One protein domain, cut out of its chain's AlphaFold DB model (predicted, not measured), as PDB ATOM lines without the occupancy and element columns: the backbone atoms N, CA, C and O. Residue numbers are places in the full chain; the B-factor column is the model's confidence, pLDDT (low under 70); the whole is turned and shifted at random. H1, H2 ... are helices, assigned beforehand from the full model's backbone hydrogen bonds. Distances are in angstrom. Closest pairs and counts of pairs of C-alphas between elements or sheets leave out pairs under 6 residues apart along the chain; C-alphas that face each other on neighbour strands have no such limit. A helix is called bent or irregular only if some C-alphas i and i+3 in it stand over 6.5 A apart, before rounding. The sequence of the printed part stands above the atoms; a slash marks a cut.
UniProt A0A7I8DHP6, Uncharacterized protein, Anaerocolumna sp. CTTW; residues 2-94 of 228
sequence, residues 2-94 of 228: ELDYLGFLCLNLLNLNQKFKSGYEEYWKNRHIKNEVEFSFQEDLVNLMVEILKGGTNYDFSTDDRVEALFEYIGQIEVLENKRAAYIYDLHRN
ATOM      1  N   GLU A   2     141.541 139.494  72.849       60.91
ATOM      2  CA  GLU A   2     141.092 140.847  72.451       60.91
ATOM      3  C   GLU A   2     140.821 141.764  73.654       60.91
ATOM      4  O   GLU A   2     141.381 142.851  73.717       60.91
ATOM      5  N   LEU A   3     140.053 141.311  74.655       68.12
ATOM      6  CA  LEU A   3     139.828 142.088  75.886       68.12
ATOM      7  C   LEU A   3     141.123 142.346  76.673       68.12
ATOM      8  O   LEU A   3     141.285 143.434  77.207       68.12
ATOM      9  N   ASP A   4     142.070 141.400  76.686       64.62
ATOM     10  CA  ASP A   4     143.371 141.588  77.350       64.62
ATOM     11  C   ASP A   4     144.205 142.677  76.656       64.62
ATOM     12  O   ASP A   4     144.803 143.528  77.314       64.62
ATOM     13  N   TYR A   5     144.218 142.675  75.319       68.44
ATOM     14  CA  TYR A   5     144.885 143.698  74.517       68.44
ATOM     15  C   TYR A   5     144.245 145.078  74.713       68.44
ATOM     16  O   TYR A   5     144.949 146.067  74.910       68.44
ATOM     17  N   LEU A   6     142.915 145.145  74.718       77.00
ATOM     18  CA  LEU A   6     142.182 146.386  74.949       77.00
ATOM     19  C   LEU A   6     142.380 146.913  76.371       77.00
ATOM     20  O   LEU A   6     142.701 148.084  76.535       77.00
ATOM     21  N   GLY A   7     142.286 146.047  77.382       72.50
ATOM     22  CA  GLY A   7     142.583 146.391  78.771       72.50
ATOM     23  C   GLY A   7     144.007 146.925  78.930       72.50
ATOM     24  O   GLY A   7     144.212 147.941  79.592       72.50
ATOM     25  N   PHE A   8     144.988 146.316  78.253       71.56
ATOM     26  CA  PHE A   8     146.355 146.835  78.200       71.56
ATOM     27  C   PHE A   8     146.417 148.244  77.594       71.56
ATOM     28  O   PHE A   8     147.057 149.120  78.178       71.56
ATOM     29  N   LEU A   9     145.752 148.500  76.463       79.50
ATOM     30  CA  LEU A   9     145.720 149.837  75.858       79.50
ATOM     31  C   LEU A   9     145.073 150.871  76.793       79.50
ATOM     32  O   LEU A   9     145.656 151.935  76.994       79.50
ATOM     33  N   CYS A  10     143.931 150.548  77.408       81.38
ATOM     34  CA  CYS A  10     143.237 151.427  78.354       81.38
ATOM     35  C   CYS A  10     144.118 151.773  79.562       81.38
ATOM     36  O   CYS A  10     144.293 152.949  79.885       81.38
ATOM     37  N   LEU A  11     144.730 150.760  80.186       72.25
ATOM     38  CA  LEU A  11     145.640 150.941  81.319       72.25
ATOM     39  C   LEU A  11     146.834 151.821  80.947       72.25
ATOM     40  O   LEU A  11     147.179 152.743  81.684       72.25
ATOM     41  N   ASN A  12     147.469 151.570  79.800       72.69
ATOM     42  CA  ASN A  12     148.589 152.395  79.354       72.69
ATOM     43  C   ASN A  12     148.147 153.834  79.084       72.69
ATOM     44  O   ASN A  12     148.880 154.764  79.408       72.69
ATOM     45  N   LEU A  13     146.959 154.035  78.516       80.88
ATOM     46  CA  LEU A  13     146.466 155.356  78.143       80.88
ATOM     47  C   LEU A  13     146.201 156.226  79.375       80.88
ATOM     48  O   LEU A  13     146.687 157.356  79.449       80.88
ATOM     49  N   LEU A  14     145.496 155.669  80.364       78.81
ATOM     50  CA  LEU A  14     145.215 156.335  81.637       78.81
ATOM     51  C   LEU A  14     146.495 156.607  82.442       78.81
ATOM     52  O   LEU A  14     146.564 157.590  83.171       78.81
ATOM     53  N   ASN A  15     147.534 155.783  82.306       71.19
ATOM     54  CA  ASN A  15     148.765 155.963  83.076       71.19
ATOM     55  C   ASN A  15     149.802 156.868  82.387       71.19
ATOM     56  O   ASN A  15     150.486 157.635  83.063       71.19
ATOM     57  N   LEU A  16     149.923 156.819  81.057       70.00
ATOM     58  CA  LEU A  16     150.946 157.565  80.310       70.00
ATOM     59  C   LEU A  16     150.535 159.004  79.975       70.00
ATOM     60  O   LEU A  16     151.405 159.831  79.702       70.00
ATOM     61  N   ASN A  17     149.238 159.331  80.004       75.75
ATOM     62  CA  ASN A  17     148.745 160.678  79.726       75.75
ATOM     63  C   ASN A  17     147.895 161.214  80.896       75.75
ATOM     64  O   ASN A  17     146.687 161.009  80.971       75.75
ATOM     65  N   GLN A  18     148.534 161.956  81.811       78.88
ATOM     66  CA  GLN A  18     147.888 162.505  83.017       78.88
ATOM     67  C   GLN A  18     146.734 163.469  82.716       78.88
ATOM     68  O   GLN A  18     145.766 163.540  83.475       78.88
ATOM     69  N   LYS A  19     146.809 164.209  81.602       81.75
ATOM     70  CA  LYS A  19     145.705 165.070  81.165       81.75
ATOM     71  C   LYS A  19     144.497 164.221  80.774       81.75
ATOM     72  O   LYS A  19     143.387 164.534  81.191       81.75
ATOM     73  N   PHE A  20     144.720 163.148  80.015       86.25
ATOM     74  CA  PHE A  20     143.666 162.221  79.607       86.25
ATOM     75  C   PHE A  20     143.028 161.549  80.823       86.25
ATOM     76  O   PHE A  20     141.808 161.566  80.950       86.25
ATOM     77  N   LYS A  21     143.845 161.062  81.769       85.56
ATOM     78  CA  LYS A  21     143.374 160.514  83.050       85.56
ATOM     79  C   LYS A  21     142.484 161.490  83.810       85.56
ATOM     80  O   LYS A  21     141.404 161.122  84.251       85.56
ATOM     81  N   SER A  22     142.926 162.741  83.931       86.19
ATOM     82  CA  SER A  22     142.167 163.776  84.640       86.19
ATOM     83  C   SER A  22     140.812 164.032  83.971       86.19
ATOM     84  O   SER A  22     139.797 164.100  84.660       86.19
ATOM     85  N   GLY A  23     140.784 164.110  82.634       87.69
ATOM     86  CA  GLY A  23     139.544 164.246  81.865       87.69
ATOM     87  C   GLY A  23     138.615 163.038  82.018       87.69
ATOM     88  O   GLY A  23     137.416 163.212  82.221       87.69
ATOM     89  N   TYR A  24     139.170 161.825  81.997       88.12
ATOM     90  CA  TYR A  24     138.433 160.582  82.225       88.12
ATOM     91  C   TYR A  24     137.796 160.546  83.622       88.12
ATOM     92  O   TYR A  24     136.599 160.301  83.764       88.12
ATOM     93  N   GLU A  25     138.566 160.844  84.669       86.25
ATOM     94  CA  GLU A  25     138.065 160.877  86.047       86.25
ATOM     95  C   GLU A  25     136.976 161.944  86.244       86.25
ATOM     96  O   GLU A  25     135.990 161.708  86.944       86.25
ATOM     97  N   GLU A  26     137.130 163.123  85.634       87.69
ATOM     98  CA  GLU A  26     136.114 164.181  85.661       87.69
ATOM     99  C   GLU A  26     134.828 163.764  84.939       87.69
ATOM    100  O   GLU A  26     133.728 163.976  85.460       87.69
ATOM    101  N   TYR A  27     134.962 163.114  83.782       86.56
ATOM    102  CA  TYR A  27     133.841 162.572  83.021       86.56
ATOM    103  C   TYR A  27     133.013 161.584  83.857       86.56
ATOM    104  O   TYR A  27     131.782 161.684  83.916       86.56
ATOM    105  N   TRP A  28     133.681 160.680  84.579       82.06
ATOM    106  CA  TRP A  28     133.025 159.653  85.392       82.06
ATOM    107  C   TRP A  28     132.470 160.147  86.725       82.06
ATOM    108  O   TRP A  28     131.429 159.651  87.158       82.06
ATOM    109  N   LYS A  29     133.071 161.169  87.353       80.81
ATOM    110  CA  LYS A  29     132.526 161.790  88.580       80.81
ATOM    111  C   LYS A  29     131.069 162.237  88.426       80.81
ATOM    112  O   LYS A  29     130.333 162.256  89.410       80.81
ATOM    113  N   ASN A  30     130.657 162.567  87.202       69.81
ATOM    114  CA  ASN A  30     129.332 163.096  86.890       69.81
ATOM    115  C   ASN A  30     128.383 162.076  86.234       69.81
ATOM    116  O   ASN A  30     127.222 162.404  85.986       69.81
ATOM    117  N   ARG A  31     128.833 160.844  85.950       71.00
ATOM    118  CA  ARG A  31     128.029 159.821  85.263       71.00
ATOM    119  C   ARG A  31     127.942 158.533  86.081       71.00
ATOM    120  O   ARG A  31     128.892 157.772  86.198       71.00
ATOM    121  N   HIS A  32     126.751 158.240  86.598       55.41
ATOM    122  CA  HIS A  32     126.440 156.945  87.203       55.41
ATOM    123  C   HIS A  32     126.011 155.948  86.125       55.41
ATOM    124  O   HIS A  32     124.817 155.724  85.933       55.41
ATOM    125  N   ILE A  33     126.953 155.332  85.409       54.72
ATOM    126  CA  ILE A  33     126.592 154.217  84.525       54.72
ATOM    127  C   ILE A  33     126.719 152.919  85.319       54.72
ATOM    128  O   ILE A  33     127.777 152.310  85.412       54.72
ATOM    129  N   LYS A  34     125.602 152.497  85.911       55.47
ATOM    130  CA  LYS A  34     125.342 151.086  86.203       55.47
ATOM    131  C   LYS A  34     124.430 150.609  85.092       55.47
ATOM    132  O   LYS A  34     123.323 151.123  85.054       55.47
ATOM    133  N   ASN A  35     124.874 149.715  84.209       52.31
ATOM    134  CA  ASN A  35     124.009 148.804  83.448       52.31
ATOM    135  C   ASN A  35     124.832 147.770  82.671       52.31
ATOM    136  O   ASN A  35     126.037 147.920  82.476       52.31
ATOM    137  N   GLU A  36     124.162 146.685  82.291       55.69
ATOM    138  CA  GLU A  36     124.684 145.603  81.463       55.69
ATOM    139  C   GLU A  36     125.356 146.150  80.198       55.69
ATOM    140  O   GLU A  36     124.737 146.838  79.394       55.69
ATOM    141  N   VAL A  37     126.650 145.866  80.058       65.94
ATOM    142  CA  VAL A  37     127.450 146.264  78.901       65.94
ATOM    143  C   VAL A  37     127.379 145.151  77.863       65.94
ATOM    144  O   VAL A  37     127.871 144.048  78.111       65.94
ATOM    145  N   GLU A  38     126.786 145.446  76.708       67.69
ATOM    146  CA  GLU A  38     126.994 144.675  75.484       67.69
ATOM    147  C   GLU A  38     128.227 145.253  74.781       67.69
ATOM    148  O   GLU A  38     128.241 146.414  74.372       67.69
ATOM    149  N   PHE A  39     129.306 144.472  74.724       74.88
ATOM    150  CA  PHE A  39     130.575 144.924  74.164       74.88
ATOM    151  C   PHE A  39     130.613 144.720  72.654       74.88
ATOM    152  O   PHE A  39     130.392 143.611  72.170       74.88
ATOM    153  N   SER A  40     130.987 145.769  71.926       81.19
ATOM    154  CA  SER A  40     131.314 145.693  70.504       81.19
ATOM    155  C   SER A  40     132.706 146.266  70.272       81.19
ATOM    156  O   SER A  40     133.041 147.326  70.804       81.19
ATOM    157  N   PHE A  41     133.530 145.574  69.488       82.94
ATOM    158  CA  PHE A  41     134.857 146.059  69.121       82.94
ATOM    159  C   PHE A  41     134.740 147.299  68.220       82.94
ATOM    160  O   PHE A  41     134.081 147.245  67.182       82.94
ATOM    161  N   GLN A  42     135.384 148.406  68.602       87.00
ATOM    162  CA  GLN A  42     135.359 149.664  67.846       87.00
ATOM    163  C   GLN A  42     136.768 150.025  67.369       87.00
ATOM    164  O   GLN A  42     137.528 150.671  68.087       87.00
ATOM    165  N   GLU A  43     137.113 149.610  66.148       87.75
ATOM    166  CA  GLU A  43     138.454 149.786  65.573       87.75
ATOM    167  C   GLU A  43     138.920 151.253  65.582       87.75
ATOM    168  O   GLU A  43     140.060 151.535  65.946       87.75
ATOM    169  N   ASP A  44     138.027 152.196  65.280       90.69
ATOM    170  CA  ASP A  44     138.340 153.630  65.268       90.69
ATOM    171  C   ASP A  44     138.766 154.158  66.647       90.69
ATOM    172  O   ASP A  44     139.702 154.955  66.746       90.69
ATOM    173  N   LEU A  45     138.126 153.685  67.722       91.31
ATOM    174  CA  LEU A  45     138.492 154.059  69.091       91.31
ATOM    175  C   LEU A  45     139.796 153.386  69.523       91.31
ATOM    176  O   LEU A  45     140.604 154.003  70.215       91.31
ATOM    177  N   VAL A  46     140.045 152.150  69.080       88.31
ATOM    178  CA  VAL A  46     141.322 151.458  69.313       88.31
ATOM    179  C   VAL A  46     142.472 152.196  68.635       88.31
ATOM    180  O   VAL A  46     143.503 152.437  69.267       88.31
ATOM    181  N   ASN A  47     142.287 152.612  67.384       85.62
ATOM    182  CA  ASN A  47     143.268 153.408  66.655       85.62
ATOM    183  C   ASN A  47     143.538 154.740  67.363       85.62
ATOM    184  O   ASN A  47     144.702 155.093  67.547       85.62
ATOM    185  N   LEU A  48     142.496 155.414  67.861       88.88
ATOM    186  CA  LEU A  48     142.649 156.632  68.657       88.88
ATOM    187  C   LEU A  48     143.448 156.390  69.951       88.88
ATOM    188  O   LEU A  48     144.357 157.161  70.257       88.88
ATOM    189  N   MET A  49     143.191 155.299  70.688       88.50
ATOM    190  CA  MET A  49     144.007 154.939  71.862       88.50
ATOM    191  C   MET A  49     145.483 154.776  71.489       88.50
ATOM    192  O   MET A  49     146.361 155.308  72.167       88.50
ATOM    193  N   VAL A  50     145.767 154.063  70.396       85.38
ATOM    194  CA  VAL A  50     147.134 153.839  69.907       85.38
ATOM    195  C   VAL A  50     147.800 155.150  69.479       85.38
ATOM    196  O   VAL A  50     148.990 155.338  69.743       85.38
ATOM    197  N   GLU A  51     147.072 156.063  68.839       84.69
ATOM    198  CA  GLU A  51     147.571 157.387  68.453       84.69
ATOM    199  C   GLU A  51     147.939 158.237  69.672       84.69
ATOM    200  O   GLU A  51     149.061 158.752  69.732       84.69
ATOM    201  N   ILE A  52     147.058 158.314  70.678       82.81
ATOM    202  CA  ILE A  52     147.334 159.049  71.921       82.81
ATOM    203  C   ILE A  52     148.550 158.443  72.635       82.81
ATOM    204  O   ILE A  52     149.452 159.169  73.057       82.81
ATOM    205  N   LEU A  53     148.625 157.110  72.716       79.38
ATOM    206  CA  LEU A  53     149.753 156.393  73.317       79.38
ATOM    207  C   LEU A  53     151.078 156.672  72.600       79.38
ATOM    208  O   LEU A  53     152.097 156.894  73.254       79.38
ATOM    209  N   LYS A  54     151.073 156.705  71.262       77.88
ATOM    210  CA  LYS A  54     152.252 157.064  70.456       77.88
ATOM    211  C   LYS A  54     152.649 158.530  70.630       77.88
ATOM    212  O   LYS A  54     153.838 158.836  70.605       77.88
ATOM    213  N   GLY A  55     151.676 159.425  70.801       75.56
ATOM    214  CA  GLY A  55     151.911 160.845  71.079       75.56
ATOM    215  C   GLY A  55     152.403 161.132  72.505       75.56
ATOM    216  O   GLY A  55     152.969 162.198  72.761       75.56
ATOM    217  N   GLY A  56     152.226 160.181  73.426       72.00
ATOM    218  CA  GLY A  56     152.687 160.268  74.810       72.00
ATOM    219  C   GLY A  56     152.050 161.427  75.585       72.00
ATOM    220  O   GLY A  56     150.897 161.801  75.366       72.00
ATOM    221  N   THR A  57     152.815 162.028  76.499       70.19
ATOM    222  CA  THR A  57     152.356 163.120  77.382       70.19
ATOM    223  C   THR A  57     152.013 164.421  76.650       70.19
ATOM    224  O   THR A  57     151.339 165.282  77.218       70.19
ATOM    225  N   ASN A  58     152.468 164.577  75.404       69.62
ATOM    226  CA  ASN A  58     152.304 165.794  74.608       69.62
ATOM    227  C   ASN A  58     151.111 165.739  73.649       69.62
ATOM    228  O   ASN A  58     150.851 166.729  72.967       69.62
ATOM    229  N   TYR A  59     150.401 164.610  73.571       74.69
ATOM    230  CA  TYR A  59     149.228 164.500  72.712       74.69
ATOM    231  C   TYR A  59     148.114 165.430  73.206       74.69
ATOM    232  O   TYR A  59     147.680 165.337  74.359       74.69
ATOM    233  N   ASP A  60     147.654 166.325  72.331       77.88
ATOM    234  CA  ASP A  60     146.534 167.220  72.600       77.88
ATOM    235  C   ASP A  60     145.234 166.608  72.071       77.88
ATOM    236  O   ASP A  60     144.949 166.640  70.879       77.88
ATOM    237  N   PHE A  61     144.453 166.033  72.983       76.62
ATOM    238  CA  PHE A  61     143.146 165.442  72.693       76.62
ATOM    239  C   PHE A  61     141.993 166.432  72.916       76.62
ATOM    240  O   PHE A  61     140.842 166.072  72.713       76.62
ATOM    241  N   SER A  62     142.264 167.678  73.329       72.50
ATOM    242  CA  SER A  62     141.212 168.633  73.725       72.50
ATOM    243  C   SER A  62     140.273 169.051  72.588       72.50
ATOM    244  O   SER A  62     139.217 169.626  72.840       72.50
ATOM    245  N   THR A  63     140.656 168.759  71.343       72.81
ATOM    246  CA  THR A  63     139.895 169.082  70.130       72.81
ATOM    247  C   THR A  63     139.343 167.853  69.406       72.81
ATOM    248  O   THR A  63     138.646 168.023  68.409       72.81
ATOM    249  N   ASP A  64     139.630 166.637  69.886       82.56
ATOM    250  CA  ASP A  64     139.126 165.408  69.271       82.56
ATOM    251  C   ASP A  64     137.709 165.122  69.794       82.56
ATOM    252  O   ASP A  64     137.486 164.905  70.988       82.56
ATOM    253  N   ASP A  65     136.731 165.157  68.892       85.50
ATOM    254  CA  ASP A  65     135.305 165.001  69.191       85.50
ATOM    255  C   ASP A  65     134.930 163.576  69.626       85.50
ATOM    256  O   ASP A  65     133.835 163.348  70.142       85.50
ATOM    257  N   ARG A  66     135.852 162.615  69.486       89.75
ATOM    258  CA  ARG A  66     135.656 161.210  69.865       89.75
ATOM    259  C   ARG A  66     136.106 160.903  71.292       89.75
ATOM    260  O   ARG A  66     135.933 159.770  71.739       89.75
ATOM    261  N   VAL A  67     136.665 161.866  72.032       88.62
ATOM    262  CA  VAL A  67     137.213 161.631  73.385       88.62
ATOM    263  C   VAL A  67     136.155 161.144  74.371       88.62
ATOM    264  O   VAL A  67     136.421 160.212  75.125       88.62
ATOM    265  N   GLU A  68     134.945 161.707  74.349       88.19
ATOM    266  CA  GLU A  68     133.864 161.228  75.222       88.19
ATOM    267  C   GLU A  68     133.445 159.793  74.873       88.19
ATOM    268  O   GLU A  68     133.288 158.964  75.768       88.19
ATOM    269  N   ALA A  69     133.338 159.468  73.579       89.31
ATOM    270  CA  ALA A  69     133.050 158.106  73.126       89.31
ATOM    271  C   ALA A  69     134.157 157.128  73.551       89.31
ATOM    272  O   ALA A  69     133.875 156.004  73.969       89.31
ATOM    273  N   LEU A  70     135.418 157.568  73.517       90.81
ATOM    274  CA  LEU A  70     136.541 156.796  74.029       90.81
ATOM    275  C   LEU A  70     136.460 156.599  75.553       90.81
ATOM    276  O   LEU A  70     136.733 155.500  76.029       90.81
ATOM    277  N   PHE A  71     136.045 157.604  76.328       89.44
ATOM    278  CA  PHE A  71     135.820 157.446  77.770       89.44
ATOM    279  C   PHE A  71     134.713 156.431  78.078       89.44
ATOM    280  O   PHE A  71     134.882 155.601  78.974       89.44
ATOM    281  N   GLU A  72     133.606 156.448  77.331       87.69
ATOM    282  CA  GLU A  72     132.552 155.433  77.461       87.69
ATOM    283  C   GLU A  72     133.079 154.036  77.124       87.69
ATOM    284  O   GLU A  72     132.822 153.087  77.864       87.69
ATOM    285  N   TYR A  73     133.858 153.917  76.047       87.81
ATOM    286  CA  TYR A  73     134.449 152.655  75.613       87.81
ATOM    287  C   TYR A  73     135.415 152.067  76.650       87.81
ATOM    288  O   TYR A  73     135.348 150.877  76.954       87.81
ATOM    289  N   ILE A  74     136.260 152.905  77.261       87.62
ATOM    290  CA  ILE A  74     137.153 152.497  78.355       87.62
ATOM    291  C   ILE A  74     136.342 152.026  79.567       87.62
ATOM    292  O   ILE A  74     136.609 150.944  80.086       87.62
ATOM    293  N   GLY A  75     135.311 152.766  79.985       84.75
ATOM    294  CA  GLY A  75     134.496 152.351  81.130       84.75
ATOM    295  C   GLY A  75     133.718 151.055  80.883       84.75
ATOM    296  O   GLY A  75     133.552 150.246  81.793       84.75
ATOM    297  N   GLN A  76     133.287 150.796  79.644       83.56
ATOM    298  CA  GLN A  76     132.710 149.503  79.261       83.56
ATOM    299  C   GLN A  76     133.714 148.358  79.443       83.56
ATOM    300  O   GLN A  76     133.354 147.317  80.001       83.56
ATOM    301  N   ILE A  77     134.965 148.555  79.019       83.25
ATOM    302  CA  ILE A  77     136.051 147.584  79.213       83.25
ATOM    303  C   ILE A  77     136.310 147.363  80.710       83.25
ATOM    304  O   ILE A  77     136.364 146.213  81.138       83.25
ATOM    305  N   GLU A  78     136.373 148.422  81.523       79.69
ATOM    306  CA  GLU A  78     136.542 148.315  82.983       79.69
ATOM    307  C   GLU A  78     135.410 147.515  83.648       79.69
ATOM    308  O   GLU A  78     135.662 146.655  84.491       79.69
ATOM    309  N   VAL A  79     134.152 147.726  83.244       78.69
ATOM    310  CA  VAL A  79     133.011 146.952  83.765       78.69
ATOM    311  C   VAL A  79     133.129 145.466  83.413       78.69
ATOM    312  O   VAL A  79     132.837 144.611  84.253       78.69
ATOM    313  N   LEU A  80     133.538 145.136  82.186       78.56
ATOM    314  CA  LEU A  80     133.730 143.746  81.759       78.56
ATOM    315  C   LEU A  80     134.894 143.088  82.501       78.56
ATOM    316  O   LEU A  80     134.769 141.938  82.922       78.56
ATOM    317  N   GLU A  81     135.985 143.823  82.703       75.94
ATOM    318  CA  GLU A  81     137.141 143.376  83.479       75.94
ATOM    319  C   GLU A  81     136.767 143.107  84.942       75.94
ATOM    320  O   GLU A  81     137.075 142.040  85.469       75.94
ATOM    321  N   ASN A  82     135.984 143.989  85.568       74.31
ATOM    322  CA  ASN A  82     135.476 143.780  86.924       74.31
ATOM    323  C   ASN A  82     134.549 142.559  87.024       74.31
ATOM    324  O   ASN A  82     134.656 141.766  87.960       74.31
ATOM    325  N   LYS A  83     133.657 142.352  86.044       76.38
ATOM    326  CA  LYS A  83     132.819 141.140  85.981       76.38
ATOM    327  C   LYS A  83     133.664 139.875  85.830       76.38
ATOM    328  O   LYS A  83     133.347 138.858  86.446       76.38
ATOM    329  N   ARG A  84     134.729 139.929  85.026       74.75
ATOM    330  CA  ARG A  84     135.673 138.823  84.844       74.75
ATOM    331  C   ARG A  84     136.424 138.525  86.139       74.75
ATOM    332  O   ARG A  84     136.493 137.360  86.513       74.75
ATOM    333  N   ALA A  85     136.907 139.545  86.846       75.31
ATOM    334  CA  ALA A  85     137.561 139.395  88.144       75.31
ATOM    335  C   ALA A  85     136.630 138.746  89.182       75.31
ATOM    336  O   ALA A  85     137.011 137.762  89.815       75.31
ATOM    337  N   ALA A  86     135.384 139.223  89.289       74.25
ATOM    338  CA  ALA A  86     134.375 138.629  90.168       74.25
ATOM    339  C   ALA A  86     134.078 137.164  89.799       74.25
ATOM    340  O   ALA A  86     134.058 136.299  90.669       74.25
ATOM    341  N   TYR A  87     133.929 136.860  88.506       76.19
ATOM    342  CA  TYR A  87     133.711 135.496  88.021       76.19
ATOM    343  C   TYR A  87     134.894 134.557  88.315       76.19
ATOM    344  O   TYR A  87     134.693 133.434  88.778       76.19
ATOM    345  N   ILE A  88     136.128 135.007  88.068       72.25
ATOM    346  CA  ILE A  88     137.354 134.250  88.370       72.25
ATOM    347  C   ILE A  88     137.440 133.978  89.874       72.25
ATOM    348  O   ILE A  88     137.712 132.848  90.286       72.25
ATOM    349  N   TYR A  89     137.150 134.986  90.695       73.38
ATOM    350  CA  TYR A  89     137.119 134.833  92.141       73.38
ATOM    351  C   TYR A  89     136.039 133.839  92.599       73.38
ATOM    352  O   TYR A  89     136.315 132.963  93.420       73.38
ATOM    353  N   ASP A  90     134.832 133.900  92.034       73.12
ATOM    354  CA  ASP A  90     133.755 132.952  92.336       73.12
ATOM    355  C   ASP A  90     134.128 131.513  91.957       73.12
ATOM    356  O   ASP A  90     133.822 130.577  92.703       73.12
ATOM    357  N   LEU A  91     134.815 131.307  90.828       72.00
ATOM    358  CA  LEU A  91     135.355 129.997  90.456       72.00
ATOM    359  C   LEU A  91     136.393 129.507  91.466       72.00
ATOM    360  O   LEU A  91     136.349 128.343  91.852       72.00
ATOM    361  N   HIS A  92     137.286 130.381  91.925       68.88
ATOM    362  CA  HIS A  92     138.282 130.057  92.949       68.88
ATOM    363  C   HIS A  92     137.641 129.705  94.296       68.88
ATOM    364  O   HIS A  92     138.034 128.738  94.944       68.88
ATOM    365  N   ARG A  93     136.605 130.444  94.707       67.69
ATOM    366  CA  ARG A  93     135.872 130.204  95.959       67.69
ATOM    367  C   ARG A  93     135.064 128.905  95.925       67.69
ATOM    368  O   ARG A  93     135.017 128.183  96.920       67.69
ATOM    369  N   ASN A  94     134.404 128.619  94.803       66.50
ATOM    370  CA  ASN A  94     133.567 127.427  94.639       66.50
ATOM    371  C   ASN A  94     134.387 126.183  94.246       66.50
ATOM    372  O   ASN A  94     133.968 125.049  94.488       66.50
TER     373      ASN A  94
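Overview. This is residues 2 to 94 of the 228 residues of an uncharacterized protein of Anaerocolumna sp. CTTW (UniProt A0A7I8DHP6). Look for a small body of crossed helices with one long helix running out of it as an arm: H1 and H3 lie side by side, the first part of H4 crosses them, and residues 82 to 94 of H4 stick out. H2 turns off at a corner from the end of H1, and a long loop, residues 30 to 42, swings from H2 to the start of H3 on the side of H4 away from H1. The printed part has 93 residues with four named helices, in the order H1, H2, H3, H4, and no named strand; its class is all helix. The whole is compact, with a radius of gyration of the C-alphas of 14.1 A, yet elongated, spanning 47 by 27 by 23 A.

Along the chain. Find C-alpha 2 at (141.092, 140.847, 72.451); from there H1 runs through residues 2 to 16, 20.9 A long. H2 takes residues 18 to 29 and measures 16.4 A. Pick up H3 at C-alpha 43, (138.454, 149.786, 65.573); it holds residues 43 to 58 over 23.0 A. It has a kink of 38 degrees near residue 52 and is irregular, with C-alphas 54 and 57 9.2 A apart. H4, residues 67 to 94, is the longest at 40.4 A and ends at C-alpha 94, (133.567, 127.427, 94.639).

Arrangement. Begin with H1, a hub together with H4, each touching three helices. H1 and H2 touch only at the corner by their link, closest at the C-alphas of Leu 14 and Lys 21, 4.8 A; at 70.1 degrees they are only just about perpendicular. H1 and H3 touch at a shallow tilt of 26 degrees, the same way, with Leu 13 and Leu 53 the closest C-alphas at 5.9 A. H4 touches H1 with residues 74 to 81 alone, at a steep tilt of 60 degrees, opposite ways; the closest C-alphas are those of Cys 10 and Ile 74, 6.2 A. H2 and H4 only just touch, with 3 pairs of C-alphas within 8 A, the closest Tyr 24 and Phe 71 at 6.0 A. H3 touches H4 with residues 45 to 49 alone, about perpendicular at 77 degrees; the closest C-alphas are those of Leu 45 and Leu 70, 6.0 A. In H1, H2 and H4 every O i to N i+4 pair is within hydrogen-bond range; in H3, 10 of 12 are.

Size, cuts and confidence. The C-alphas farthest apart are those of Thr 63 and Asn 94, 48.7 A. The printed part has no cut. The link from H2 to H3 is long, 13 residues. The mean pLDDT of the printed part is 77.7; look for values under 70 at residues 2 to 5, 30, 32 to 38, 58 and 92 to 94.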